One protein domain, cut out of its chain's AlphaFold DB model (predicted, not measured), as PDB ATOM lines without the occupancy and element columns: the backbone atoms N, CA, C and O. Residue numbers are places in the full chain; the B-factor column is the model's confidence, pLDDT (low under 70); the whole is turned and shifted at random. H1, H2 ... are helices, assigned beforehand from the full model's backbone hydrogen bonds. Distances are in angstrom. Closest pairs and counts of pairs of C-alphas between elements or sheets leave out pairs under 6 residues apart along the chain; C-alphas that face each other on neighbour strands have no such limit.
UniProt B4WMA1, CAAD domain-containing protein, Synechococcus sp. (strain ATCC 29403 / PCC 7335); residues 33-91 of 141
ATOM      1  N   MET A  33     218.169 192.672 119.911       73.94
ATOM      2  CA  MET A  33     218.026 191.385 119.232       73.94
ATOM      3  C   MET A  33     218.967 190.328 119.826       73.94
ATOM      4  O   MET A  33     218.582 189.168 119.949       73.94
ATOM      5  N   GLU A  34     220.158 190.726 120.278       78.25
ATOM      6  CA  GLU A  34     221.066 189.849 121.026       78.25
ATOM      7  C   GLU A  34     220.510 189.482 122.414       78.25
ATOM      8  O   GLU A  34     220.583 188.319 122.816       78.25
ATOM      9  N   GLN A  35     219.880 190.419 123.132       80.19
ATOM     10  CA  GLN A  35     219.216 190.130 124.410       80.19
ATOM     11  C   GLN A  35     217.987 189.229 124.242       80.19
ATOM     12  O   GLN A  35     217.846 188.255 124.978       80.19
ATOM     13  N   ILE A  36     217.145 189.479 123.236       84.50
ATOM     14  CA  ILE A  36     215.990 188.628 122.924       84.50
ATOM     15  C   ILE A  36     216.450 187.232 122.510       84.50
ATOM     16  O   ILE A  36     215.875 186.255 122.983       84.50
ATOM     17  N   LYS A  37     217.511 187.093 121.705       83.44
ATOM     18  CA  LYS A  37     218.077 185.778 121.367       83.44
ATOM     19  C   LYS A  37     218.614 185.049 122.592       83.44
ATOM     20  O   LYS A  37     218.386 183.853 122.703       83.44
ATOM     21  N   ARG A  38     219.277 185.740 123.527       82.62
ATOM     22  CA  ARG A  38     219.790 185.134 124.770       82.62
ATOM     23  C   ARG A  38     218.678 184.728 125.732       82.62
ATOM     24  O   ARG A  38     218.762 183.647 126.303       82.62
ATOM     25  N   VAL A  39     217.646 185.554 125.897       84.62
ATOM     26  CA  VAL A  39     216.472 185.229 126.726       84.62
ATOM     27  C   VAL A  39     215.683 184.091 126.090       84.62
ATOM     28  O   VAL A  39     215.346 183.130 126.769       84.62
ATOM     29  N   THR A  40     215.467 184.140 124.776       85.69
ATOM     30  CA  THR A  40     214.799 183.060 124.041       85.69
ATOM     31  C   THR A  40     215.621 181.778 124.101       85.69
ATOM     32  O   THR A  40     215.047 180.731 124.338       85.69
ATOM     33  N   ALA A  41     216.949 181.836 123.974       85.19
ATOM     34  CA  ALA A  41     217.813 180.663 124.099       85.19
ATOM     35  C   ALA A  41     217.762 180.058 125.508       85.19
ATOM     36  O   ALA A  41     217.623 178.851 125.642       85.19
ATOM     37  N   GLN A  42     217.783 180.881 126.560       84.12
ATOM     38  CA  GLN A  42     217.645 180.399 127.940       84.12
ATOM     39  C   GLN A  42     216.261 179.795 128.204       84.12
ATOM     40  O   GLN A  42     216.156 178.778 128.884       84.12
ATOM     41  N   VAL A  43     215.200 180.400 127.664       86.81
ATOM     42  CA  VAL A  43     213.834 179.880 127.775       86.81
ATOM     43  C   VAL A  43     213.697 178.590 126.974       86.81
ATOM     44  O   VAL A  43     213.160 177.635 127.506       86.81
ATOM     45  N   VAL A  44     214.226 178.508 125.755       86.50
ATOM     46  CA  VAL A  44     214.186 177.300 124.916       86.50
ATOM     47  C   VAL A  44     215.002 176.162 125.532       86.50
ATOM     48  O   VAL A  44     214.503 175.044 125.559       86.50
ATOM     49  N   ASP A  45     216.180 176.430 126.101       83.19
ATOM     50  CA  ASP A  45     216.973 175.414 126.812       83.19
ATOM     51  C   ASP A  45     216.227 174.893 128.047       83.19
ATOM     52  O   ASP A  45     216.160 173.688 128.284       83.19
ATOM     53  N   LYS A  46     215.598 175.788 128.820       82.06
ATOM     54  CA  LYS A  46     214.786 175.385 129.976       82.06
ATOM     55  C   LYS A  46     213.494 174.680 129.560       82.06
ATOM     56  O   LYS A  46     213.115 173.719 130.217       82.06
ATOM     57  N   LEU A  47     212.837 175.099 128.479       83.44
ATOM     58  CA  LEU A  47     211.631 174.457 127.938       83.44
ATOM     59  C   LEU A  47     211.937 173.089 127.313       83.44
ATOM     60  O   LEU A  47     211.121 172.181 127.430       83.44
ATOM     61  N   GLY A  48     213.115 172.917 126.713       79.31
ATOM     62  CA  GLY A  48     213.578 171.623 126.211       79.31
ATOM     63  C   GLY A  48     213.759 170.601 127.333       79.31
ATOM     64  O   GLY A  48     213.415 169.431 127.171       79.31
ATOM     65  N   ASP A  49     214.210 171.050 128.508       80.88
ATOM     66  CA  ASP A  49     214.242 170.213 129.707       80.88
ATOM     67  C   ASP A  49     212.825 169.917 130.238       80.88
ATOM     68  O   ASP A  49     212.570 168.805 130.708       80.88
ATOM     69  N   LEU A  50     211.882 170.868 130.135       84.19
ATOM     70  CA  LEU A  50     210.490 170.684 130.572       84.19
ATOM     71  C   LEU A  50     209.809 169.525 129.850       84.19
ATOM     72  O   LEU A  50     209.149 168.743 130.523       84.19
ATOM     73  N   ASP A  51     209.981 169.376 128.537       82.19
ATOM     74  CA  ASP A  51     209.346 168.290 127.779       82.19
ATOM     75  C   ASP A  51     209.711 166.907 128.342       82.19
ATOM     76  O   ASP A  51     208.865 166.011 128.430       82.19
ATOM     77  N   LYS A  52     210.955 166.744 128.807       79.19
ATOM     78  CA  LYS A  52     211.425 165.506 129.434       79.19
ATOM     79  C   LYS A  52     210.743 165.256 130.782       79.19
ATOM     80  O   LYS A  52     210.238 164.158 131.013       79.19
ATOM     81  N   TYR A  53     210.675 166.272 131.642       83.88
ATOM     82  CA  TYR A  53     209.975 166.169 132.925       83.88
ATOM     83  C   TYR A  53     208.468 165.949 132.718       83.88
ATOM     84  O   TYR A  53     207.897 165.031 133.302       83.88
ATOM     85  N   PHE A  54     207.823 166.718 131.837       85.00
ATOM     86  CA  PHE A  54     206.408 166.570 131.478       85.00
ATOM     87  C   PHE A  54     206.093 165.173 130.949       85.00
ATOM     88  O   PHE A  54     205.052 164.616 131.295       85.00
ATOM     89  N   GLY A  55     206.992 164.584 130.157       82.94
ATOM     90  CA  GLY A  55     206.865 163.211 129.685       82.94
ATOM     91  C   GLY A  55     206.827 162.200 130.832       82.94
ATOM     92  O   GLY A  55     205.926 161.362 130.873       82.94
ATOM     93  N   GLU A  56     207.756 162.294 131.784       83.50
ATOM     94  CA  GLU A  56     207.825 161.387 132.938       83.50
ATOM     95  C   GLU A  56     206.625 161.564 133.881       83.50
ATOM     96  O   GLU A  56     205.996 160.578 134.265       83.50
ATOM     97  N   PHE A  57     206.219 162.806 134.165       84.31
ATOM     98  CA  PHE A  57     205.019 163.095 134.956       84.31
ATOM     99  C   PHE A  57     203.749 162.598 134.263       84.31
ATOM    100  O   PHE A  57     202.905 161.958 134.884       84.31
ATOM    101  N   PHE A  58     203.581 162.841 132.964       85.25
ATOM    102  CA  PHE A  58     202.369 162.389 132.297       85.25
ATOM    103  C   PHE A  58     202.304 160.864 132.250       85.25
ATOM    104  O   PHE A  58     201.213 160.338 132.405       85.25
ATOM    105  N   GLN A  59     203.439 160.167 132.082       85.44
ATOM    106  CA  GLN A  59     203.534 158.699 132.077       85.44
ATOM    107  C   GLN A  59     203.273 158.075 133.456       85.44
ATOM    108  O   GLN A  59     202.434 157.180 133.557       85.44
ATOM    109  N   GLU A  60     203.926 158.572 134.508       86.56
ATOM    110  CA  GLU A  60     203.766 158.074 135.882       86.56
ATOM    111  C   GLU A  60     202.344 158.325 136.401       86.56
ATOM    112  O   GLU A  60     201.711 157.469 137.024       86.56
ATOM    113  N   TYR A  61     201.774 159.481 136.057       90.31
ATOM    114  CA  TYR A  61     200.455 159.878 136.523       90.31
ATOM    115  C   TYR A  61     199.328 159.552 135.529       90.31
ATOM    116  O   TYR A  61     198.188 159.921 135.803       90.31
ATOM    117  N   LYS A  62     199.556 158.811 134.427       90.56
ATOM    118  CA  LYS A  62     198.491 158.479 133.442       90.56
ATOM    119  C   LYS A  62     197.249 157.909 134.095       90.56
ATOM    120  O   LYS A  62     196.131 158.299 133.777       90.56
ATOM    121  N   ARG A  63     197.440 156.954 135.002       91.38
ATOM    122  CA  ARG A  63     196.346 156.203 135.619       91.38
ATOM    123  C   ARG A  63     195.463 157.097 136.508       91.38
ATOM    124  O   ARG A  63     194.251 157.105 136.282       91.38
ATOM    125  N   PRO A  64     196.013 157.888 137.451       91.00
ATOM    126  CA  PRO A  64     195.218 158.859 138.198       91.00
ATOM    127  C   PRO A  64     194.749 160.049 137.349       91.00
ATOM    128  O   PRO A  64     193.631 160.501 137.573       91.00
ATOM    129  N   LEU A  65     195.512 160.531 136.355       92.69
ATOM    130  CA  LEU A  65     195.055 161.598 135.451       92.69
ATOM    131  C   LEU A  65     193.848 161.170 134.630       92.69
ATOM    132  O   LEU A  65     192.948 161.974 134.440       92.69
ATOM    133  N   ILE A  66     193.811 159.931 134.142       93.88
ATOM    134  CA  ILE A  66     192.647 159.418 133.417       93.88
ATOM    135  C   ILE A  66     191.455 159.332 134.364       93.88
ATOM    136  O   ILE A  66     190.374 159.774 134.001       93.88
ATOM    137  N   ALA A  67     191.635 158.827 135.586       94.31
ATOM    138  CA  ALA A  67     190.550 158.784 136.562       94.31
ATOM    139  C   ALA A  67     190.029 160.194 136.893       94.31
ATOM    140  O   ALA A  67     188.835 160.449 136.777       94.31
ATOM    141  N   LEU A  68     190.918 161.129 137.233       95.44
ATOM    142  CA  LEU A  68     190.581 162.533 137.483       95.44
ATOM    143  C   LEU A  68     189.968 163.198 136.254       95.44
ATOM    144  O   LEU A  68     188.997 163.925 136.387       95.44
ATOM    145  N   GLY A  69     190.493 162.919 135.067       95.75
ATOM    146  CA  GLY A  69     189.977 163.403 133.796       95.75
ATOM    147  C   GLY A  69     188.578 162.870 133.515       95.75
ATOM    148  O   GLY A  69     187.733 163.630 133.065       95.75
ATOM    149  N   LEU A  70     188.290 161.610 133.846       96.44
ATOM    150  CA  LEU A  70     186.951 161.034 133.748       96.44
ATOM    151  C   LEU A  70     185.998 161.664 134.763       96.44
ATOM    152  O   LEU A  70     184.899 162.055 134.384       96.44
ATOM    153  N   PHE A  71     186.413 161.823 136.020       96.00
ATOM    154  CA  PHE A  71     185.600 162.495 137.037       96.00
ATOM    155  C   PHE A  71     185.333 163.956 136.679       96.00
ATOM    156  O   PHE A  71     184.199 164.419 136.773       96.00
ATOM    157  N   PHE A  72     186.357 164.670 136.226       96.50
ATOM    158  CA  PHE A  72     186.256 166.061 135.814       96.50
ATOM    159  C   PHE A  72     185.419 166.204 134.545       96.50
ATOM    160  O   PHE A  72     184.548 167.058 134.497       96.50
ATOM    161  N   SER A  73     185.615 165.340 133.548       96.19
ATOM    162  CA  SER A  73     184.820 165.311 132.316       96.19
ATOM    163  C   SER A  73     183.351 165.013 132.600       96.19
ATOM    164  O   SER A  73     182.468 165.698 132.086       96.19
ATOM    165  N   LEU A  74     183.077 164.039 133.471       97.00
ATOM    166  CA  LEU A  74     181.723 163.709 133.902       97.00
ATOM    167  C   LEU A  74     181.082 164.898 134.623       97.00
ATOM    168  O   LEU A  74     179.972 165.304 134.285       97.00
ATOM    169  N   PHE A  75     181.796 165.491 135.578       97.06
ATOM    170  CA  PHE A  75     181.324 166.661 136.310       97.06
ATOM    171  C   PHE A  75     181.078 167.858 135.385       97.06
ATOM    172  O   PHE A  75     180.041 168.516 135.484       97.06
ATOM    173  N   LEU A  76     181.998 168.109 134.456       97.06
ATOM    174  CA  LEU A  76     181.911 169.187 133.483       97.06
ATOM    175  C   LEU A  76     180.747 168.967 132.521       97.06
ATOM    176  O   LEU A  76     180.030 169.913 132.228       97.06
ATOM    177  N   SER A  77     180.515 167.729 132.088       97.38
ATOM    178  CA  SER A  77     179.381 167.364 131.237       97.38
ATOM    179  C   SER A  77     178.056 167.624 131.952       97.38
ATOM    180  O   SER A  77     177.186 168.279 131.392       97.38
ATOM    181  N   ILE A  78     177.925 167.210 133.218       97.31
ATOM    182  CA  ILE A  78     176.735 167.499 134.033       97.31
ATOM    183  C   ILE A  78     176.538 169.013 134.172       97.31
ATOM    184  O   ILE A  78     175.439 169.516 133.952       97.31
ATOM    185  N   LYS A  79     177.601 169.758 134.499       96.88
ATOM    186  CA  LYS A  79     177.553 171.223 134.615       96.88
ATOM    187  C   LYS A  79     177.171 171.894 133.304       96.88
ATOM    188  O   LYS A  79     176.358 172.808 133.325       96.88
ATOM    189  N   LEU A  80     177.712 171.424 132.186       95.69
ATOM    190  CA  LEU A  80     177.411 171.937 130.861       95.69
ATOM    191  C   LEU A  80     175.954 171.662 130.485       95.69
ATOM    192  O   LEU A  80     175.272 172.572 130.034       95.69
ATOM    193  N   THR A  81     175.442 170.452 130.724       95.31
ATOM    194  CA  THR A  81     174.028 170.127 130.490       95.31
ATOM    195  C   THR A  81     173.105 170.990 131.346       95.31
ATOM    196  O   THR A  81     172.115 171.503 130.832       95.31
ATOM    197  N   LEU A  82     173.430 171.193 132.627       93.19
ATOM    198  CA  LEU A  82     172.662 172.080 133.504       93.19
ATOM    199  C   LEU A  82     172.716 173.535 133.030       93.19
ATOM    200  O   LEU A  82     171.676 174.176 132.979       93.19
ATOM    201  N   ALA A  83     173.887 174.031 132.625       91.44
ATOM    202  CA  ALA A  83     174.046 175.386 132.095       91.44
ATOM    203  C   ALA A  83     173.273 175.583 130.783       91.44
ATOM    204  O   ALA A  83     172.680 176.632 130.565       91.44
ATOM    205  N   VAL A  84     173.239 174.568 129.917       88.25
ATOM    206  CA  VAL A  84     172.407 174.581 128.707       88.25
ATOM    207  C   VAL A  84     170.924 174.594 129.077       88.25
ATOM    208  O   VAL A  84     170.168 175.348 128.478       88.25
ATOM    209  N   LEU A  85     170.502 173.809 130.071       87.06
ATOM    210  CA  LEU A  85     169.113 173.790 130.536       87.06
ATOM    211  C   LEU A  85     168.690 175.135 131.150       87.06
ATOM    212  O   LEU A  85     167.591 175.612 130.887       87.06
ATOM    213  N   GLU A  86     169.575 175.760 131.925       85.88
ATOM    214  CA  GLU A  86     169.394 177.101 132.486       85.88
ATOM    215  C   GLU A  86     169.323 178.154 131.372       85.88
ATOM    216  O   GLU A  86     168.364 178.914 131.311       85.88
ATOM    217  N   ALA A  87     170.238 178.107 130.400       86.19
ATOM    218  CA  ALA A  87     170.227 179.003 129.245       86.19
ATOM    219  C   ALA A  87     168.985 178.830 128.354       86.19
ATOM    220  O   ALA A  87     168.502 179.803 127.782       86.19
ATOM    221  N   ILE A  88     168.448 177.615 128.218       83.50
ATOM    222  CA  ILE A  88     167.186 177.374 127.502       83.50
ATOM    223  C   ILE A  88     166.009 178.005 128.253       83.50
ATOM    224  O   ILE A  88     165.128 178.575 127.611       83.50
ATOM    225  N   ASN A  89     165.987 177.917 129.586       80.81
ATOM    226  CA  ASN A  89     164.948 178.549 130.401       80.81
ATOM    227  C   ASN A  89     165.060 180.084 130.395       80.81
ATOM    228  O   ASN A  89     164.034 180.763 130.388       80.81
ATOM    229  N   ASP A  90     166.279 180.624 130.345       82.44
ATOM    230  CA  ASP A  90     166.538 182.067 130.330       82.44
ATOM    231  C   ASP A  90     166.382 182.694 128.936       82.44
ATOM    232  O   ASP A  90     166.091 183.887 128.818       82.44
ATOM    233  N   VAL A  91     166.554 181.910 127.864       79.44
ATOM    234  CA  VAL A  91     166.400 182.376 126.482       79.44
ATOM    235  C   VAL A  91     165.095 181.839 125.882       79.44
ATOM    236  O   VAL A  91     165.073 180.741 125.317       79.44
TER     237      VAL A  91
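AT A GLANCE: This is residues 33 to 91 of the 141 residues of the protein "CAAD domain-containing protein" of Synechococcus sp. (strain ATCC 29403 / PCC 7335) (UniProt B4WMA1). Two long helices of nearly equal length, H1 and H2, meet at their ends and make a wide, flat V. The corner of the V is at Tyr 61, and the two arms stand open, with nothing between them. The printed part has 59 residues with two named helices, H1 then H2, and no named strand; its class is all helix. It is extended, with a radius of gyration of the C-alphas of 20.6 A, and spans 58 by 34 by 6 A.

HOW THE PARTS SIT: H1, residues 33 to 60, and H2, residues 62 to 90, meet only through their link, which is tight, with 1 residue between them. Every O i to N i+4 pair is within hydrogen-bond range in H2, and 23 of 24 are in H1.

IN THESE COORDINATES: H1 begins at C-alpha 33 at (218.026, 191.385, 119.232), ends at C-alpha 60 at (203.766, 158.074, 135.882), and measures 39.9 A. H2 measures 39.8 A and ends at C-alpha 90 at (166.538, 182.067, 130.330).

THE WHOLE: The two C-alphas farthest apart, those of Glu 34 and Asn 89, are 58.0 A apart. The printed part has no cut. Its mean pLDDT is 87.8, and no printed residue is under 70.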